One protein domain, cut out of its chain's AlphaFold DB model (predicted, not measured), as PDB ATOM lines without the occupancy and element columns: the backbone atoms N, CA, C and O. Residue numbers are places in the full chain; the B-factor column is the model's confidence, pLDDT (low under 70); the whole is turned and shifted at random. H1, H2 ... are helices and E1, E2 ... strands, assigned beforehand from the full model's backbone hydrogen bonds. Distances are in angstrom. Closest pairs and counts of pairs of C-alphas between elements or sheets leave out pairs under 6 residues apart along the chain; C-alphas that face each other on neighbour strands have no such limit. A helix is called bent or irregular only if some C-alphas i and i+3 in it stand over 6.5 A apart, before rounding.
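Overview. This is residues 239 to 340 and 365 to 403 of the 745 residues of an uncharacterized protein of Desulfobacteraceae bacterium 4572_88 (UniProt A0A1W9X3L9). Helix H2 runs through the middle, with H1 and H3 alongside it, H4 across its last residues and a short two-stranded ribbon, E1 and E2, along another side. H5 packs on H2 and the ribbon on the side away from H1, and strand E3 lies beyond H5. The printed part has 141 residues with five named helices and three named strands in the order H1 E1 H2 H3 H4 E2 H5 E3; E1 and E2 are parallel and the class is mixed, helices and strands. The whole is compact, with a radius of gyration of the C-alphas of 15.7 A, yet elongated, with spans of 53 by 33 by 25 A.

Arrangement. H1, residues 239 to 253, is irregular, with C-alphas 241 and 244 8.4 A apart. H2, residues 274 to 289, is the hub and touches four helices. Residues 276 to 283 of H2 touch H1, closest at the C-alphas of Leu 244 and Glu 276, 6.0 A, at a shallow tilt of 16 degrees, the same way. H2 and H3, residues 292 to 302, form a helical hairpin; the closest C-alphas are those of Leu 286 and Leu 295, 5.6 A. H4, residues 309 to 321, touches H2 about perpendicular, at 77 degrees, with the C-alphas of Asn 288 and Tyr 319 closest, 5.4 A. E1, residues 260 to 265, and E2, residues 325 to 329, are parallel neighbours, with N 261 and O 325 2.9 A apart and N 327 and O 261 2.8 A apart, within hydrogen-bond range. E1, H2 H3 H4, E2 make a strand-helix-strand unit, two parallel neighbour strands with helices between them in the chain. H5, residues 367 to 374, touches H2 at a steep tilt of 47 degrees; the C-alphas of Ser 281 and Val 369 are closest, 5.8 A. E3, residues 393 to 398, pairs with no named strand. H1 and H5 are apart. Every O i to N i+4 pair is within hydrogen-bond range in H2, H3, H4 and H5; in H1, 7 of 11 are.

Along the chain. H1 begins at C-alpha 239, (136.782, 203.695, 150.070), and measures 13.7 A; E1 measures 13.6 A. H2 is 22.4 A long, from C-alpha 274 at (132.780, 193.840, 141.059). H3 measures 15.2 A, H4 18.2 A, E2 13.1 A and H5 10.3 A. E3, 13.3 A, ends at C-alpha 398, (128.125, 180.694, 154.282).

Size, cuts and confidence. The C-alphas of Ala 310 and Lys 403 are the two farthest apart, 52.9 A. Residues 341 to 364 are not printed, and C-alphas 340 and 365 are 11.0 A apart across the cut. H5 to E3 is a long link. The mean pLDDT of the printed part is 86.7; residues 332 to 340, 383, 386 and 399 to 402 are under 70.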
ATOM      1  N   PRO A 239     136.300 202.654 150.988       93.50
ATOM      2  CA  PRO A 239     136.782 203.695 150.070       93.50
ATOM      3  C   PRO A 239     135.917 203.874 148.812       93.50
ATOM      4  O   PRO A 239     135.821 204.976 148.270       93.50
ATOM      5  N   LEU A 240     135.263 202.803 148.355       92.19
ATOM      6  CA  LEU A 240     134.404 202.815 147.171       92.19
ATOM      7  C   LEU A 240     133.064 203.537 147.387       92.19
ATOM      8  O   LEU A 240     132.343 203.759 146.415       92.19
ATOM      9  N   GLU A 241     132.709 203.963 148.604       88.31
ATOM     10  CA  GLU A 241     131.543 204.838 148.823       88.31
ATOM     11  C   GLU A 241     131.635 206.150 148.039       88.31
ATOM     12  O   GLU A 241     130.609 206.658 147.593       88.31
ATOM     13  N   GLN A 242     132.853 206.629 147.772       87.12
ATOM     14  CA  GLN A 242     133.118 207.797 146.924       87.12
ATOM     15  C   GLN A 242     133.343 207.449 145.439       87.12
ATOM     16  O   GLN A 242     133.754 208.301 144.651       87.12
ATOM     17  N   GLY A 243     133.122 206.190 145.050       90.56
ATOM     18  CA  GLY A 243     133.493 205.653 143.741       90.56
ATOM     19  C   GLY A 243     135.006 205.448 143.578       90.56
ATOM     20  O   GLY A 243     135.821 205.908 144.381       90.56
ATOM     21  N   LEU A 244     135.398 204.749 142.509       93.06
ATOM     22  CA  LEU A 244     136.803 204.404 142.254       93.06
ATOM     23  C   LEU A 244     137.703 205.646 142.113       93.06
ATOM     24  O   LEU A 244     138.777 205.700 142.711       93.06
ATOM     25  N   ALA A 245     137.256 206.660 141.366       93.06
ATOM     26  CA  ALA A 245     138.021 207.888 141.143       93.06
ATOM     27  C   ALA A 245     138.278 208.659 142.451       93.06
ATOM     28  O   ALA A 245     139.409 209.083 142.712       93.06
ATOM     29  N   GLY A 246     137.243 208.787 143.291       92.94
ATOM     30  CA  GLY A 246     137.317 209.443 144.597       92.94
ATOM     31  C   GLY A 246     138.184 208.672 145.594       92.94
ATOM     32  O   GLY A 246     138.939 209.284 146.356       92.94
ATOM     33  N   ALA A 247     138.143 207.337 145.549       94.31
ATOM     34  CA  ALA A 247     139.024 206.484 146.339       94.31
ATOM     35  C   ALA A 247     140.505 206.721 145.998       94.31
ATOM     36  O   ALA A 247     141.300 207.018 146.891       94.31
ATOM     37  N   ILE A 248     140.851 206.663 144.707       95.50
ATOM     38  CA  ILE A 248     142.212 206.893 144.192       95.50
ATOM     39  C   ILE A 248     142.711 208.291 144.574       95.50
ATOM     40  O   ILE A 248     143.795 208.434 145.140       95.50
ATOM     41  N   SER A 249     141.888 209.314 144.323       94.50
ATOM     42  CA  SER A 249     142.221 210.712 144.619       94.50
ATOM     43  C   SER A 249     142.526 210.926 146.103       94.50
ATOM     44  O   SER A 249     143.514 211.574 146.457       94.50
ATOM     45  N   THR A 250     141.734 210.309 146.983       94.88
ATOM     46  CA  THR A 250     141.924 210.403 148.437       94.88
ATOM     47  C   THR A 250     143.235 209.752 148.878       94.88
ATOM     48  O   THR A 250     143.992 210.372 149.618       94.88
ATOM     49  N   VAL A 251     143.552 208.549 148.385       95.50
ATOM     50  CA  VAL A 251     144.793 207.836 148.744       95.50
ATOM     51  C   VAL A 251     146.043 208.589 148.284       95.50
ATOM     52  O   VAL A 251     147.020 208.649 149.028       95.50
ATOM     53  N   ILE A 252     146.019 209.175 147.082       95.25
ATOM     54  CA  ILE A 252     147.155 209.934 146.539       95.25
ATOM     55  C   ILE A 252     147.356 211.244 147.310       95.25
ATOM     56  O   ILE A 252     148.475 211.568 147.710       95.25
ATOM     57  N   ARG A 253     146.281 212.000 147.566       93.31
ATOM     58  CA  ARG A 253     146.372 213.289 148.275       93.31
ATOM     59  C   ARG A 253     146.720 213.120 149.755       93.31
ATOM     60  O   ARG A 253     147.482 213.919 150.288       93.31
ATOM     61  N   ALA A 254     146.202 212.078 150.401       94.69
ATOM     62  CA  ALA A 254     146.450 211.775 151.809       94.69
ATOM     63  C   ALA A 254     147.582 210.750 152.027       94.69
ATOM     64  O   ALA A 254     147.689 210.191 153.121       94.69
ATOM     65  N   HIS A 255     148.445 210.522 151.027       94.44
ATOM     66  CA  HIS A 255     149.518 209.522 151.092       94.44
ATOM     67  C   HIS A 255     150.442 209.597 152.321       94.44
ATOM     68  O   HIS A 255     150.892 208.535 152.746       94.44
ATOM     69  N   PRO A 256     150.727 210.764 152.945       94.69
ATOM     70  CA  PRO A 256     151.588 210.781 154.125       94.69
ATOM     71  C   PRO A 256     150.959 210.077 155.331       94.69
ATOM     72  O   PRO A 256     151.685 209.616 156.210       94.69
ATOM     73  N   TYR A 257     149.625 210.003 155.374       95.81
ATOM     74  CA  TYR A 257     148.875 209.653 156.578       95.81
ATOM     75  C   TYR A 257     148.082 208.351 156.471       95.81
ATOM     76  O   TYR A 257     147.691 207.820 157.501       95.81
ATOM     77  N   VAL A 258     147.789 207.852 155.265       96.69
ATOM     78  CA  VAL A 258     146.994 206.627 155.075       96.69
ATOM     79  C   VAL A 258     147.915 205.409 155.039       96.69
ATOM     80  O   VAL A 258     148.695 205.240 154.110       96.69
ATOM     81  N   ASP A 259     147.785 204.521 156.023       96.81
ATOM     82  CA  ASP A 259     148.640 203.332 156.143       96.81
ATOM     83  C   ASP A 259     147.978 202.072 155.588       96.81
ATOM     84  O   ASP A 259     148.643 201.151 155.107       96.81
ATOM     85  N   LYS A 260     146.649 201.998 155.698       97.44
ATOM     86  CA  LYS A 260     145.874 200.822 155.295       97.44
ATOM     87  C   LYS A 260     144.639 201.220 154.508       97.44
ATOM     88  O   LYS A 260     144.095 202.308 154.680       97.44
ATOM     89  N   ILE A 261     144.149 200.299 153.691       97.25
ATOM     90  CA  ILE A 261     142.950 200.494 152.878       97.25
ATOM     91  C   ILE A 261     142.085 199.243 152.882       97.25
ATOM     92  O   ILE A 261     142.572 198.126 152.723       97.25
ATOM     93  N   GLU A 262     140.782 199.412 153.043       95.38
ATOM     94  CA  GLU A 262     139.841 198.309 152.902       95.38
ATOM     95  C   GLU A 262     139.528 198.064 151.418       95.38
ATOM     96  O   GLU A 262     138.870 198.873 150.771       95.38
ATOM     97  N   LEU A 263     140.007 196.950 150.853       94.25
ATOM     98  CA  LEU A 263     139.744 196.608 149.446       94.25
ATOM     99  C   LEU A 263     138.343 196.044 149.236       94.25
ATOM    100  O   LEU A 263     137.749 196.212 148.172       94.25
ATOM    101  N   ILE A 264     137.847 195.315 150.233       90.62
ATOM    102  CA  ILE A 264     136.534 194.694 150.198       90.62
ATOM    103  C   ILE A 264     135.912 194.748 151.582       90.62
ATOM    104  O   ILE A 264     136.538 194.411 152.585       90.62
ATOM    105  N   ASN A 265     134.649 195.129 151.619       89.56
ATOM    106  CA  ASN A 265     133.828 195.085 152.810       89.56
ATOM    107  C   ASN A 265     132.591 194.275 152.456       89.56
ATOM    108  O   ASN A 265     131.819 194.686 151.597       89.56
ATOM    109  N   MET A 266     132.411 193.095 153.053       84.62
ATOM    110  CA  MET A 266     131.424 192.117 152.564       84.62
ATOM    111  C   MET A 266     129.995 192.660 152.563       84.62
ATOM    112  O   MET A 266     129.154 192.189 151.798       84.62
ATOM    113  N   ARG A 267     129.712 193.650 153.411       78.19
ATOM    114  CA  ARG A 267     128.419 194.316 153.463       78.19
ATOM    115  C   ARG A 267     128.266 195.356 152.359       78.19
ATOM    116  O   ARG A 267     127.252 195.360 151.669       78.19
ATOM    117  N   ASP A 268     129.243 196.240 152.234       80.81
ATOM    118  CA  ASP A 268     129.261 197.311 151.240       80.81
ATOM    119  C   ASP A 268     129.359 196.754 149.806       80.81
ATOM    120  O   ASP A 268     128.612 197.130 148.907       80.81
ATOM    121  N   SER A 269     130.207 195.746 149.616       82.56
ATOM    122  CA  SER A 269     130.467 195.093 148.333       82.56
ATOM    123  C   SER A 269     129.305 194.239 147.821       82.56
ATOM    124  O   SER A 269     129.267 193.938 146.632       82.56
ATOM    125  N   ALA A 270     128.342 193.866 148.675       74.88
ATOM    126  CA  ALA A 270     127.231 192.987 148.298       74.88
ATOM    127  C   ALA A 270     126.389 193.536 147.132       74.88
ATOM    128  O   ALA A 270     125.857 192.756 146.348       74.88
ATOM    129  N   MET A 271     126.273 194.864 147.021       71.19
ATOM    130  CA  MET A 271     125.465 195.549 146.002       71.19
ATOM    131  C   MET A 271     126.314 196.337 144.988       71.19
ATOM    132  O   MET A 271     125.761 197.071 144.170       71.19
ATOM    133  N   ARG A 272     127.650 196.225 145.038       80.62
ATOM    134  CA  ARG A 272     128.563 196.987 144.169       80.62
ATOM    135  C   ARG A 272     128.918 196.245 142.892       80.62
ATOM    136  O   ARG A 272     128.882 195.019 142.827       80.62
ATOM    137  N   ASN A 273     129.346 197.013 141.893       85.19
ATOM    138  CA  ASN A 273     129.948 196.466 140.688       85.19
ATOM    139  C   ASN A 273     131.311 195.822 141.031       85.19
ATOM    140  O   ASN A 273     132.216 196.534 141.477       85.19
ATOM    141  N   PRO A 274     131.508 194.510 140.788       86.75
ATOM    142  CA  PRO A 274     132.780 193.840 141.059       86.75
ATOM    143  C   PRO A 274     133.982 194.488 140.361       86.75
ATOM    144  O   PRO A 274     135.095 194.434 140.882       86.75
ATOM    145  N   SER A 275     133.771 195.138 139.212       90.38
ATOM    146  CA  SER A 275     134.832 195.820 138.465       90.38
ATOM    147  C   SER A 275     135.493 196.953 139.252       90.38
ATOM    148  O   SER A 275     136.691 197.164 139.094       90.38
ATOM    149  N   GLU A 276     134.766 197.646 140.138       91.19
ATOM    150  CA  GLU A 276     135.348 198.701 140.984       91.19
ATOM    151  C   GLU A 276     136.291 198.126 142.045       91.19
ATOM    152  O   GLU A 276     137.360 198.680 142.286       91.19
ATOM    153  N   ILE A 277     135.944 196.969 142.619       92.50
ATOM    154  CA  ILE A 277     136.786 196.248 143.588       92.50
ATOM    155  C   ILE A 277     138.082 195.786 142.911       92.50
ATOM    156  O   ILE A 277     139.176 195.936 143.462       92.50
ATOM    157  N   ILE A 278     137.976 195.253 141.689       93.56
ATOM    158  CA  ILE A 278     139.144 194.866 140.886       93.56
ATOM    159  C   ILE A 278     139.975 196.095 140.497       93.56
ATOM    160  O   ILE A 278     141.201 196.045 140.586       93.56
ATOM    161  N   GLY A 279     139.330 197.202 140.120       94.19
ATOM    162  CA  GLY A 279     139.986 198.473 139.808       94.19
ATOM    163  C   GLY A 279     140.779 199.026 140.991       94.19
ATOM    164  O   GLY A 279     141.954 199.354 140.838       94.19
ATOM    165  N   LEU A 280     140.185 199.039 142.186       95.50
ATOM    166  CA  LEU A 280     140.856 199.475 143.411       95.50
ATOM    167  C   LEU A 280     142.016 198.543 143.786       95.50
ATOM    168  O   LEU A 280     143.094 199.008 144.143       95.50
ATOM    169  N   SER A 281     141.832 197.229 143.642       94.75
ATOM    170  CA  SER A 281     142.906 196.251 143.871       94.75
ATOM    171  C   SER A 281     144.079 196.474 142.916       94.75
ATOM    172  O   SER A 281     145.238 196.439 143.324       94.75
ATOM    173  N   ARG A 282     143.788 196.748 141.638       94.88
ATOM    174  CA  ARG A 282     144.806 197.074 140.636       94.88
ATOM    175  C   ARG A 282     145.544 198.359 140.998       94.88
ATOM    176  O   ARG A 282     146.766 198.367 140.914       94.88
ATOM    177  N   PHE A 283     144.832 199.396 141.430       95.94
ATOM    178  CA  PHE A 283     145.441 200.636 141.909       95.94
ATOM    179  C   PHE A 283     146.410 200.393 143.074       95.94
ATOM    180  O   PHE A 283     147.561 200.809 142.993       95.94
ATOM    181  N   VAL A 284     145.984 199.663 144.113       96.50
ATOM    182  CA  VAL A 284     146.846 199.346 145.267       96.50
ATOM    183  C   VAL A 284     148.083 198.555 144.838       96.50
ATOM    184  O   VAL A 284     149.186 198.824 145.304       96.50
ATOM    185  N   ASN A 285     147.939 197.618 143.897       94.94
ATOM    186  CA  ASN A 285     149.097 196.924 143.342       94.94
ATOM    187  C   ASN A 285     150.047 197.868 142.586       94.94
ATOM    188  O   ASN A 285     151.259 197.740 142.726       94.94
ATOM    189  N   LEU A 286     149.511 198.789 141.778       94.75
ATOM    190  CA  LEU A 286     150.314 199.734 141.001       94.75
ATOM    191  C   LEU A 286     151.082 200.701 141.909       94.75
ATOM    192  O   LEU A 286     152.272 200.907 141.696       94.75
ATOM    193  N   VAL A 287     150.427 201.256 142.932       94.94
ATOM    194  CA  VAL A 287     151.059 202.233 143.828       94.94
ATOM    195  C   VAL A 287     152.120 201.596 144.734       94.94
ATOM    196  O   VAL A 287     153.122 202.232 145.032       94.94
ATOM    197  N   ASN A 288     151.951 200.328 145.122       95.62
ATOM    198  CA  ASN A 288     152.924 199.632 145.964       95.62
ATOM    199  C   ASN A 288     154.092 199.016 145.175       95.62
ATOM    200  O   ASN A 288     155.196 198.940 145.702       95.62
ATOM    201  N   ASN A 289     153.850 198.512 143.955       92.75
ATOM    202  CA  ASN A 289     154.771 197.560 143.307       92.75
ATOM    203  C   ASN A 289     155.240 197.956 141.898       92.75
ATOM    204  O   ASN A 289     156.107 197.278 141.342       92.75
ATOM    205  N   CYS A 290     154.662 198.994 141.291       91.81
ATOM    206  CA  CYS A 290     154.964 199.401 139.916       91.81
ATOM    207  C   CYS A 290     155.658 200.769 139.855       91.81
ATOM    208  O   CYS A 290     155.803 201.457 140.860       91.81
ATOM    209  N   GLY A 291     156.123 201.145 138.661       92.25
ATOM    210  CA  GLY A 291     156.754 202.444 138.415       92.25
ATOM    211  C   GLY A 291     155.752 203.559 138.093       92.25
ATOM    212  O   GLY A 291     154.610 203.302 137.703       92.25
ATOM    213  N   LEU A 292     156.223 204.807 138.174       92.25
ATOM    214  CA  LEU A 292     155.427 206.023 137.964       92.25
ATOM    215  C   LEU A 292     154.664 206.038 136.629       92.25
ATOM    216  O   LEU A 292     153.503 206.433 136.597       92.25
ATOM    217  N   ALA A 293     155.271 205.559 135.538       91.62
ATOM    218  CA  ALA A 293     154.643 205.541 134.213       91.62
ATOM    219  C   ALA A 293     153.377 204.663 134.155       91.62
ATOM    220  O   ALA A 293     152.384 205.033 133.529       91.62
ATOM    221  N   GLU A 294     153.395 203.504 134.819       92.25
ATOM    222  CA  GLU A 294     152.250 202.586 134.846       92.25
ATOM    223  C   GLU A 294     151.132 203.117 135.747       92.25
ATOM    224  O   GLU A 294     149.956 203.033 135.381       92.25
ATOM    225  N   LEU A 295     151.500 203.689 136.901       92.56
ATOM    226  CA  LEU A 295     150.557 204.334 137.809       92.56
ATOM    227  C   LEU A 295     149.877 205.526 137.127       92.56
ATOM    228  O   LEU A 295     148.651 205.602 137.132       92.56
ATOM    229  N   ARG A 296     150.662 206.393 136.474       92.19
ATOM    230  CA  ARG A 296     150.176 207.572 135.751       92.19
ATOM    231  C   ARG A 296     149.155 207.202 134.684       92.19
ATOM    232  O   ARG A 296     148.052 207.738 134.703       92.19
ATOM    233  N   LYS A 297     149.481 206.236 133.817       93.12
ATOM    234  CA  LYS A 297     148.563 205.765 132.768       93.12
ATOM    235  C   LYS A 297     147.225 205.303 133.354       93.12
ATOM    236  O   LYS A 297     146.167 205.637 132.839       93.12
ATOM    237  N   PHE A 298     147.265 204.551 134.453       92.62
ATOM    238  CA  PHE A 298     146.048 204.091 135.117       92.62
ATOM    239  C   PHE A 298     145.243 205.243 135.746       92.62
ATOM    240  O   PHE A 298     144.013 205.239 135.688       92.62
ATOM    241  N   THR A 299     145.915 206.233 136.344       91.25
ATOM    242  CA  THR A 299     145.252 207.404 136.933       91.25
ATOM    243  C   THR A 299     144.696 208.367 135.887       91.25
ATOM    244  O   THR A 299     143.637 208.927 136.123       91.25
ATOM    245  N   GLU A 300     145.327 208.517 134.720       90.94
ATOM    246  CA  GLU A 300     144.791 209.315 133.605       90.94
ATOM    247  C   GLU A 300     143.442 208.758 133.122       90.94
ATOM    248  O   GLU A 300     142.505 209.523 132.899       90.94
ATOM    249  N   ASP A 301     143.318 207.429 133.063       87.50
ATOM    250  CA  ASP A 301     142.083 206.753 132.654       87.50
ATOM    251  C   ASP A 301     140.974 206.827 133.725       87.50
ATOM    252  O   ASP A 301     139.792 206.927 133.396       87.50
ATOM    253  N   CYS A 302     141.329 206.728 135.016       86.31
ATOM    254  CA  CYS A 302     140.360 206.484 136.098       86.31
ATOM    255  C   CYS A 302     140.149 207.657 137.073       86.31
ATOM    256  O   CYS A 302     139.140 207.678 137.776       86.31
ATOM    257  N   SER A 303     141.102 208.585 137.193       87.88
ATOM    258  CA  SER A 303     141.069 209.722 138.128       87.88
ATOM    259  C   SER A 303     142.004 210.854 137.650       87.88
ATOM    260  O   SER A 303     143.073 211.076 138.228       87.88
ATOM    261  N   PRO A 304     141.630 211.582 136.579       84.12
ATOM    262  CA  PRO A 304     142.512 212.559 135.933       84.12
ATOM    263  C   PRO A 304     142.885 213.743 136.842       84.12
ATOM    264  O   PRO A 304     143.918 214.374 136.645       84.12
ATOM    265  N   GLU A 305     142.094 214.018 137.885       82.62
ATOM    266  CA  GLU A 305     142.320 215.107 138.850       82.62
ATOM    267  C   GLU A 305     143.591 214.964 139.704       82.62
ATOM    268  O   GLU A 305     143.987 215.908 140.391       82.62
ATOM    269  N   VAL A 306     144.188 213.772 139.735       84.06
ATOM    270  CA  VAL A 306     145.410 213.468 140.498       84.06
ATOM    271  C   VAL A 306     146.517 212.901 139.615       84.06
ATOM    272  O   VAL A 306     147.491 212.366 140.131       84.06
ATOM    273  N   ALA A 307     146.396 213.051 138.291       78.75
ATOM    274  CA  ALA A 307     147.401 212.616 137.322       78.75
ATOM    275  C   ALA A 307     148.657 213.518 137.280       78.75
ATOM    276  O   ALA A 307     149.531 213.314 136.437       78.75
ATOM    277  N   ASP A 308     148.759 214.511 138.174       85.69
ATOM    278  CA  ASP A 308     149.949 215.351 138.327       85.69
ATOM    279  C   ASP A 308     151.154 214.513 138.781       85.69
ATOM    280  O   ASP A 308     151.151 213.872 139.838       85.69
ATOM    281  N   GLU A 309     152.211 214.558 137.975       87.31
ATOM    282  CA  GLU A 309     153.436 213.786 138.138       87.31
ATOM    283  C   GLU A 309     154.122 214.054 139.485       87.31
ATOM    284  O   GLU A 309     154.614 213.120 140.124       87.31
ATOM    285  N   ALA A 310     154.083 215.297 139.976       88.69
ATOM    286  CA  ALA A 310     154.723 215.667 141.238       88.69
ATOM    287  C   ALA A 310     154.038 215.031 142.460       88.69
ATOM    288  O   ALA A 310     154.707 214.642 143.421       88.69
ATOM    289  N   ILE A 311     152.707 214.924 142.442       87.56
ATOM    290  CA  ILE A 311     151.931 214.332 143.540       87.56
ATOM    291  C   ILE A 311     152.021 212.804 143.477       87.56
ATOM    292  O   ILE A 311     152.217 212.158 144.509       87.56
ATOM    293  N   LEU A 312     151.935 212.232 142.271       92.12
ATOM    294  CA  LEU A 312     152.075 210.791 142.059       92.12
ATOM    295  C   LEU A 312     153.452 210.280 142.473       92.12
ATOM    296  O   LEU A 312     153.514 209.247 143.132       92.12
ATOM    297  N   SER A 313     154.529 211.004 142.144       93.12
ATOM    298  CA  SER A 313     155.886 210.625 142.559       93.12
ATOM    299  C   SER A 313     155.991 210.548 144.080       93.12
ATOM    300  O   SER A 313     156.412 209.527 144.603       93.12
ATOM    301  N   LYS A 314     155.508 211.567 144.805       93.88
ATOM    302  CA  LYS A 314     155.547 211.580 146.277       93.88
ATOM    303  C   LYS A 314     154.747 210.436 146.900       93.88
ATOM    304  O   LYS A 314     155.207 209.807 147.851       93.88
ATOM    305  N   ALA A 315     153.555 210.165 146.367       92.94
ATOM    306  CA  ALA A 315     152.742 209.047 146.828       92.94
ATOM    307  C   ALA A 315     153.434 207.703 146.556       92.94
ATOM    308  O   ALA A 315     153.462 206.846 147.435       92.94
ATOM    309  N   LEU A 316     154.019 207.537 145.367       94.75
ATOM    310  CA  LEU A 316     154.756 206.338 144.984       94.75
ATOM    311  C   LEU A 316     155.961 206.108 145.903       94.75
ATOM    312  O   LEU A 316     156.085 205.024 146.466       94.75
ATOM    313  N   ASP A 317     156.782 207.136 146.119       95.19
ATOM    314  CA  ASP A 317     157.963 207.074 146.985       95.19
ATOM    315  C   ASP A 317     157.570 206.643 148.409       95.19
ATOM    316  O   ASP A 317     158.147 205.708 148.971       95.19
ATOM    317  N   ARG A 318     156.503 207.242 148.962       94.62
ATOM    318  CA  ARG A 318     155.972 206.898 150.290       94.62
ATOM    319  C   ARG A 318     155.489 205.451 150.383       94.62
ATOM    320  O   ARG A 318     155.697 204.816 151.419       94.62
ATOM    321  N   TYR A 319     154.808 204.937 149.364       96.06
ATOM    322  CA  TYR A 319     154.266 203.575 149.395       96.06
ATOM    323  C   TYR A 319     155.282 202.503 148.977       96.06
ATOM    324  O   TYR A 319     155.125 201.341 149.343       96.06
ATOM    325  N   HIS A 320     156.364 202.870 148.291       94.69
ATOM    326  CA  HIS A 320     157.511 201.981 148.085       94.69
ATOM    327  C   HIS A 320     158.324 201.812 149.370       94.69
ATOM    328  O   HIS A 320     158.766 200.703 149.670       94.69
ATOM    329  N   GLU A 321     158.479 202.883 150.156       94.00
ATOM    330  CA  GLU A 321     159.114 202.817 151.477       94.00
ATOM    331  C   GLU A 321     158.226 202.083 152.496       94.00
ATOM    332  O   GLU A 321     158.677 201.182 153.207       94.00
ATOM    333  N   MET A 322     156.944 202.442 152.546       93.31
ATOM    334  CA  MET A 322     155.962 201.916 153.490       93.31
ATOM    335  C   MET A 322     154.667 201.540 152.746       93.31
ATOM    336  O   MET A 322     153.795 202.396 152.575       93.31
ATOM    337  N   PRO A 323     154.517 200.268 152.324       95.44
ATOM    338  CA  PRO A 323     153.394 199.811 151.506       95.44
ATOM    339  C   PRO A 323     152.019 200.122 152.089       95.44
ATOM    340  O   PRO A 323     151.784 199.947 153.285       95.44
ATOM    341  N   LEU A 324     151.083 200.502 151.216       97.38
ATOM    342  CA  LEU A 324     149.673 200.638 151.565       97.38
ATOM    343  C   LEU A 324     149.083 199.248 151.826       97.38
ATOM    344  O   LEU A 324     148.950 198.451 150.892       97.38
ATOM    345  N   ILE A 325     148.712 198.957 153.077       97.25
ATOM    346  CA  ILE A 325     148.292 197.607 153.483       97.25
ATOM    347  C   ILE A 325     146.801 197.392 153.176       97.25
ATOM    348  O   ILE A 325     145.944 198.045 153.777       97.25
ATOM    349  N   PRO A 326     146.446 196.440 152.300       96.75
ATOM    350  CA  PRO A 326     145.061 196.124 151.993       96.75
ATOM    351  C   PRO A 326     144.425 195.231 153.066       96.75
ATOM    352  O   PRO A 326     145.037 194.285 153.564       96.75
ATOM    353  N   LEU A 327     143.160 195.500 153.383       94.81
ATOM    354  CA  LEU A 327     142.357 194.797 154.384       94.81
ATOM    355  C   LEU A 327     141.025 194.308 153.794       94.81
ATOM    356  O   LEU A 327     140.571 194.790 152.753       94.81
ATOM    357  N   ALA A 328     140.383 193.376 154.504       92.19
ATOM    358  CA  ALA A 328     138.997 192.982 154.269       92.19
ATOM    359  C   ALA A 328     138.142 193.215 155.521       92.19
ATOM    360  O   ALA A 328     138.483 192.751 156.613       92.19
ATOM    361  N   GLY A 329     137.001 193.872 155.340       89.56
ATOM    362  CA  GLY A 329     135.976 194.056 156.358       89.56
ATOM    363  C   GLY A 329     134.892 193.002 156.234       89.56
ATOM    364  O   GLY A 329     134.298 192.821 155.172       89.56
ATOM    365  N   SER A 330     134.579 192.298 157.323       82.31
ATOM    366  CA  SER A 330     133.404 191.415 157.310       82.31
ATOM    367  C   SER A 330     132.103 192.215 157.416       82.31
ATOM    368  O   SER A 330     131.111 191.830 156.804       82.31
ATOM    369  N   ALA A 331     132.111 193.312 158.192       70.19
ATOM    370  CA  ALA A 331     130.965 194.191 158.476       70.19
ATOM    371  C   ALA A 331     129.648 193.445 158.794       70.19
ATOM    372  O   ALA A 331     128.541 193.964 158.608       70.19
ATOM    373  N   SER A 332     129.777 192.200 159.259       66.12
ATOM    374  CA  SER A 332     128.685 191.259 159.445       66.12
ATOM    375  C   SER A 332     128.216 191.331 160.883       66.12
ATOM    376  O   SER A 332     129.002 191.158 161.807       66.12
ATOM    377  N   THR A 333     126.922 191.555 161.089       56.62
ATOM    378  CA  THR A 333     126.313 191.540 162.426       56.62
ATOM    379  C   THR A 333     125.844 190.137 162.834       56.62
ATOM    380  O   THR A 333     125.102 189.993 163.800       56.62
ATOM    381  N   GLY A 334     126.202 189.090 162.068       53.91
ATOM    382  CA  GLY A 334     125.800 187.691 162.296       53.91
ATOM    383  C   GLY A 334     124.298 187.402 162.125       53.91
ATOM    384  O   GLY A 334     123.872 186.256 162.232       53.91
ATOM    385  N   ARG A 335     123.482 188.430 161.852       53.72
ATOM    386  CA  ARG A 335     122.007 188.370 161.831       53.72
ATOM    387  C   ARG A 335     121.397 188.436 160.427       53.72
ATOM    388  O   ARG A 335     120.181 188.325 160.289       53.72
ATOM    389  N   LYS A 336     122.214 188.638 159.388       55.62
ATOM    390  CA  LYS A 336     121.765 188.806 157.998       55.62
ATOM    391  C   LYS A 336     122.017 187.536 157.175       55.62
ATOM    392  O   LYS A 336     123.133 187.036 157.205       55.62
ATOM    393  N   PRO A 337     121.027 187.030 156.413       53.34
ATOM    394  CA  PRO A 337     121.177 185.784 155.660       53.34
ATOM    395  C   PRO A 337     121.996 185.914 154.364       53.34
ATOM    396  O   PRO A 337     122.526 184.910 153.912       53.34
ATOM    397  N   TYR A 338     122.107 187.114 153.775       56.12
ATOM    398  CA  TYR A 338     122.861 187.373 152.529       56.12
ATOM    399  C   TYR A 338     124.192 188.104 152.750       56.12
ATOM    400  O   TYR A 338     124.974 188.223 151.813       56.12
ATOM    401  N   VAL A 339     124.450 188.626 153.957       56.78
ATOM    402  CA  VAL A 339     125.776 189.158 154.287       56.78
ATOM    403  C   VAL A 339     126.589 187.983 154.806       56.78
ATOM    404  O   VAL A 339     126.178 187.366 155.793       56.78
ATOM    405  N   PRO A 340     127.726 187.665 154.179       60.94
ATOM    406  CA  PRO A 340     128.613 186.627 154.677       60.94
ATOM    407  C   PRO A 340     128.944 186.893 156.155       60.94
ATOM    408  O   PRO A 340     129.158 188.031 156.563       60.94
ATOM    409  N   LEU A 365     136.823 185.279 148.266       90.62
ATOM    410  CA  LEU A 365     137.182 186.639 147.855       90.62
ATOM    411  C   LEU A 365     137.777 186.629 146.433       90.62
ATOM    412  O   LEU A 365     138.359 185.624 146.024       90.62
ATOM    413  N   PRO A 366     137.684 187.733 145.668       90.75
ATOM    414  CA  PRO A 366     138.358 187.825 144.376       90.75
ATOM    415  C   PRO A 366     139.867 187.581 144.524       90.75
ATOM    416  O   PRO A 366     140.510 188.208 145.365       90.75
ATOM    417  N   SER A 367     140.456 186.719 143.687       89.50
ATOM    418  CA  SER A 367     141.879 186.358 143.797       89.50
ATOM    419  C   SER A 367     142.844 187.561 143.820       89.50
ATOM    420  O   SER A 367     143.785 187.518 144.612       89.50
ATOM    421  N   PRO A 368     142.636 188.658 143.053       89.62
ATOM    422  CA  PRO A 368     143.494 189.847 143.153       89.62
ATOM    423  C   PRO A 368     143.446 190.522 144.531       89.62
ATOM    424  O   PRO A 368     144.484 190.906 145.061       89.62
ATOM    425  N   VAL A 369     142.256 190.607 145.134       92.25
ATOM    426  CA  VAL A 369     142.059 191.138 146.494       92.25
ATOM    427  C   VAL A 369     142.757 190.229 147.501       92.25
ATOM    428  O   VAL A 369     143.547 190.675 148.328       92.25
ATOM    429  N   SER A 370     142.489 188.930 147.394       93.38
ATOM    430  CA  SER A 370     142.975 187.907 148.311       93.38
ATOM    431  C   SER A 370     144.505 187.808 148.337       93.38
ATOM    432  O   SER A 370     145.119 187.778 149.409       93.38
ATOM    433  N   GLY A 371     145.133 187.838 147.158       92.75
ATOM    434  CA  GLY A 371     146.586 187.833 147.018       92.75
ATOM    435  C   GLY A 371     147.230 189.070 147.637       92.75
ATOM    436  O   GLY A 371     148.206 188.937 148.375       92.75
ATOM    437  N   LEU A 372     146.665 190.260 147.404       93.69
ATOM    438  CA  LEU A 372     147.168 191.510 147.977       93.69
ATOM    439  C   LEU A 372     147.035 191.548 149.504       93.69
ATOM    440  O   LEU A 372     147.997 191.911 150.174       93.69
ATOM    441  N   ILE A 373     145.898 191.119 150.062       94.44
ATOM    442  CA  ILE A 373     145.690 191.048 151.522       94.44
ATOM    443  C   ILE A 373     146.691 190.091 152.170       94.44
ATOM    444  O   ILE A 373     147.317 190.430 153.171       94.44
ATOM    445  N   THR A 374     146.880 188.907 151.586       92.50
ATOM    446  CA  THR A 374     147.783 187.884 152.143       92.50
ATOM    447  C   THR A 374     149.252 188.319 152.118       92.50
ATOM    448  O   THR A 374     150.048 187.856 152.931       92.50
ATOM    449  N   THR A 375     149.614 189.200 151.185       92.75
ATOM    450  CA  THR A 375     150.991 189.675 150.967       92.75
ATOM    451  C   THR A 375     151.216 191.104 151.457       92.75
ATOM    452  O   THR A 375     152.219 191.719 151.102       92.75
ATOM    453  N   GLU A 376     150.281 191.636 152.252       93.81
ATOM    454  CA  GLU A 376     150.346 192.986 152.827       93.81
ATOM    455  C   GLU A 376     150.637 194.070 151.771       93.81
ATOM    456  O   GLU A 376     151.402 195.002 151.995       93.81
ATOM    457  N   GLY A 377     150.029 193.931 150.588       92.25
ATOM    458  CA  GLY A 377     150.120 194.903 149.497       92.25
ATOM    459  C   GLY A 377     151.252 194.670 148.494       92.25
ATOM    460  O   GLY A 377     151.241 195.315 147.446       92.25
ATOM    461  N   LYS A 378     152.172 193.727 148.747       90.25
ATOM    462  CA  LYS A 378     153.309 193.418 147.849       90.25
ATOM    463  C   LYS A 378     152.939 192.565 146.630       90.25
ATOM    464  O   LYS A 378     153.695 192.467 145.668       90.25
ATOM    465  N   GLY A 379     151.770 191.935 146.680       85.50
ATOM    466  CA  GLY A 379     151.316 190.983 145.675       85.50
ATOM    467  C   GLY A 379     152.023 189.621 145.776       85.50
ATOM    468  O   GLY A 379     153.085 189.490 146.392       85.50
ATOM    469  N   PRO A 380     151.429 188.562 145.196       82.44
ATOM    470  CA  PRO A 380     152.075 187.257 145.124       82.44
ATOM    471  C   PRO A 380     153.362 187.324 144.274       82.44
ATOM    472  O   PRO A 380     153.420 188.095 143.313       82.44
ATOM    473  N   PRO A 381     154.386 186.497 144.574       80.69
ATOM    474  CA  PRO A 381     155.647 186.492 143.835       80.69
ATOM    475  C   PRO A 381     155.438 186.318 142.325       80.69
ATOM    476  O   PRO A 381     154.574 185.545 141.898       80.69
ATOM    477  N   ARG A 382     156.263 186.982 141.503       70.25
ATOM    478  CA  ARG A 382     156.197 186.859 140.036       70.25
ATOM    479  C   ARG A 382     156.274 185.382 139.617       70.25
ATOM    480  O   ARG A 382     157.203 184.674 139.987       70.25
ATOM    481  N   GLY A 383     155.277 184.919 138.857       65.00
ATOM    482  CA  GLY A 383     155.151 183.526 138.402       65.00
ATOM    483  C   GLY A 383     154.380 182.589 139.346       65.00
ATOM    484  O   GLY A 383     154.046 181.469 138.952       65.00
ATOM    485  N   ALA A 384     154.034 183.021 140.563       70.88
ATOM    486  CA  ALA A 384     153.125 182.271 141.424       70.88
ATOM    487  C   ALA A 384     151.689 182.358 140.885       70.88
ATOM    488  O   ALA A 384     151.200 183.426 140.516       70.88
ATOM    489  N   LYS A 385     150.979 181.225 140.863       70.00
ATOM    490  CA  LYS A 385     149.542 181.233 140.570       70.00
ATOM    491  C   LYS A 385     148.824 181.924 141.730       70.00
ATOM    492  O   LYS A 385     148.913 181.451 142.859       70.00
ATOM    493  N   ALA A 386     148.067 182.980 141.442       65.19
ATOM    494  CA  ALA A 386     147.229 183.654 142.439       65.19
ATOM    495  C   ALA A 386     146.211 182.704 143.105       65.19
ATOM    496  O   ALA A 386     145.746 182.981 144.198       65.19
ATOM    497  N   THR A 387     145.917 181.560 142.473       71.31
ATOM    498  CA  THR A 387     144.985 180.531 142.954       71.31
ATOM    499  C   THR A 387     145.607 179.491 143.888       71.31
ATOM    500  O   THR A 387     145.030 178.416 144.061       71.31
ATOM    501  N   ARG A 388     146.826 179.702 144.397       83.44
ATOM    502  CA  ARG A 388     147.398 178.759 145.368       83.44
ATOM    503  C   ARG A 388     146.647 178.856 146.703       83.44
ATOM    504  O   ARG A 388     146.287 179.967 147.088       83.44
ATOM    505  N   PRO A 389     146.477 177.742 147.441       82.88
ATOM    506  CA  PRO A 389     145.724 177.735 148.696       82.88
ATOM    507  C   PRO A 389     146.238 178.725 149.751       82.88
ATOM    508  O   PRO A 389     145.461 179.182 150.585       82.88
ATOM    509  N   GLU A 390     147.531 179.071 149.732       87.50
ATOM    510  CA  GLU A 390     148.085 180.072 150.648       87.50
ATOM    511  C   GLU A 390     147.562 181.499 150.409       87.50
ATOM    512  O   GLU A 390     147.517 182.273 151.359       87.50
ATOM    513  N   TYR A 391     147.143 181.840 149.183       89.31
ATOM    514  CA  TYR A 391     146.706 183.189 148.790       89.31
ATOM    515  C   TYR A 391     145.194 183.334 148.675       89.31
ATOM    516  O   TYR A 391     144.712 184.431 148.399       89.31
ATOM    517  N   GLU A 392     144.444 182.251 148.850       92.69
ATOM    518  CA  GLU A 392     142.993 182.226 148.706       92.69
ATOM    519  C   GLU A 392     142.316 182.405 150.060       92.69
ATOM    520  O   GLU A 392     142.544 181.631 150.988       92.69
ATOM    521  N   ILE A 393     141.475 183.429 150.168       93.12
ATOM    522  CA  ILE A 393     140.746 183.793 151.376       93.12
ATOM    523  C   ILE A 393     139.266 183.506 151.146       93.12
ATOM    524  O   ILE A 393     138.657 183.912 150.151       93.12
ATOM    525  N   PHE A 394     138.677 182.831 152.121       92.25
ATOM    526  CA  PHE A 394     137.253 182.583 152.223       92.25
ATOM    527  C   PHE A 394     136.687 183.370 153.399       92.25
ATOM    528  O   PHE A 394     137.297 183.453 154.465       92.25
ATOM    529  N   SER A 395     135.497 183.936 153.225       89.38
ATOM    530  CA  SER A 395     134.700 184.409 154.351       89.38
ATOM    531  C   SER A 395     134.248 183.210 155.181       89.38
ATOM    532  O   SER A 395     133.861 182.181 154.634       89.38
ATOM    533  N   LEU A 396     134.240 183.351 156.506       86.62
ATOM    534  CA  LEU A 396     133.608 182.378 157.407       86.62
ATOM    535  C   LEU A 396     132.070 182.400 157.302       86.62
ATOM    536  O   LEU A 396     131.381 181.571 157.891       86.62
ATOM    537  N   GLY A 397     131.519 183.335 156.528       78.00
ATOM    538  CA  GLY A 397     130.136 183.349 156.101       78.00
ATOM    539  C   GLY A 397     129.780 182.312 155.054       78.00
ATOM    540  O   GLY A 397     130.445 182.209 154.023       78.00
ATOM    541  N   GLN A 398     128.659 181.625 155.268       73.00
ATOM    542  CA  GLN A 398     128.125 180.694 154.282       73.00
ATOM    543  C   GLN A 398     127.490 181.416 153.090       73.00
ATOM    544  O   GLN A 398     126.798 182.418 153.273       73.00
ATOM    545  N   SER A 399     127.653 180.851 151.890       68.50
ATOM    546  CA  SER A 399     126.893 181.168 150.676       68.50
ATOM    547  C   SER A 399     125.456 180.661 150.791       68.50
ATOM    548  O   SER A 399     125.046 179.684 150.170       68.50
ATOM    549  N   GLY A 400     124.690 181.306 151.668       61.59
ATOM    550  CA  GLY A 400     123.283 181.006 151.899       61.59
ATOM    551  C   GLY A 400     122.363 181.766 150.948       61.59
ATOM    552  O   GLY A 400     122.579 182.938 150.648       61.59
ATOM    553  N   SER A 401     121.291 181.108 150.510       61.62
ATOM    554  CA  SER A 401     120.139 181.788 149.922       61.62
ATOM    555  C   SER A 401     119.315 182.483 151.008       61.62
ATOM    556  O   SER A 401     119.366 182.130 152.192       61.62
ATOM    557  N   PHE A 402     118.538 183.487 150.600       69.88
ATOM    558  CA  PHE A 402     117.562 184.138 151.465       69.88
ATOM    559  C   PHE A 402     116.685 183.094 152.178       69.88
ATOM    560  O   PHE A 402     116.070 182.243 151.533       69.88
ATOM    561  N   LYS A 403     116.629 183.161 153.514       75.38
ATOM    562  CA  LYS A 403     115.751 182.308 154.321       75.38
ATOM    563  C   LYS A 403     114.415 183.027 154.528       75.38
ATOM    564  O   LYS A 403     114.404 184.023 155.257       75.38
TER     565      LYS A 403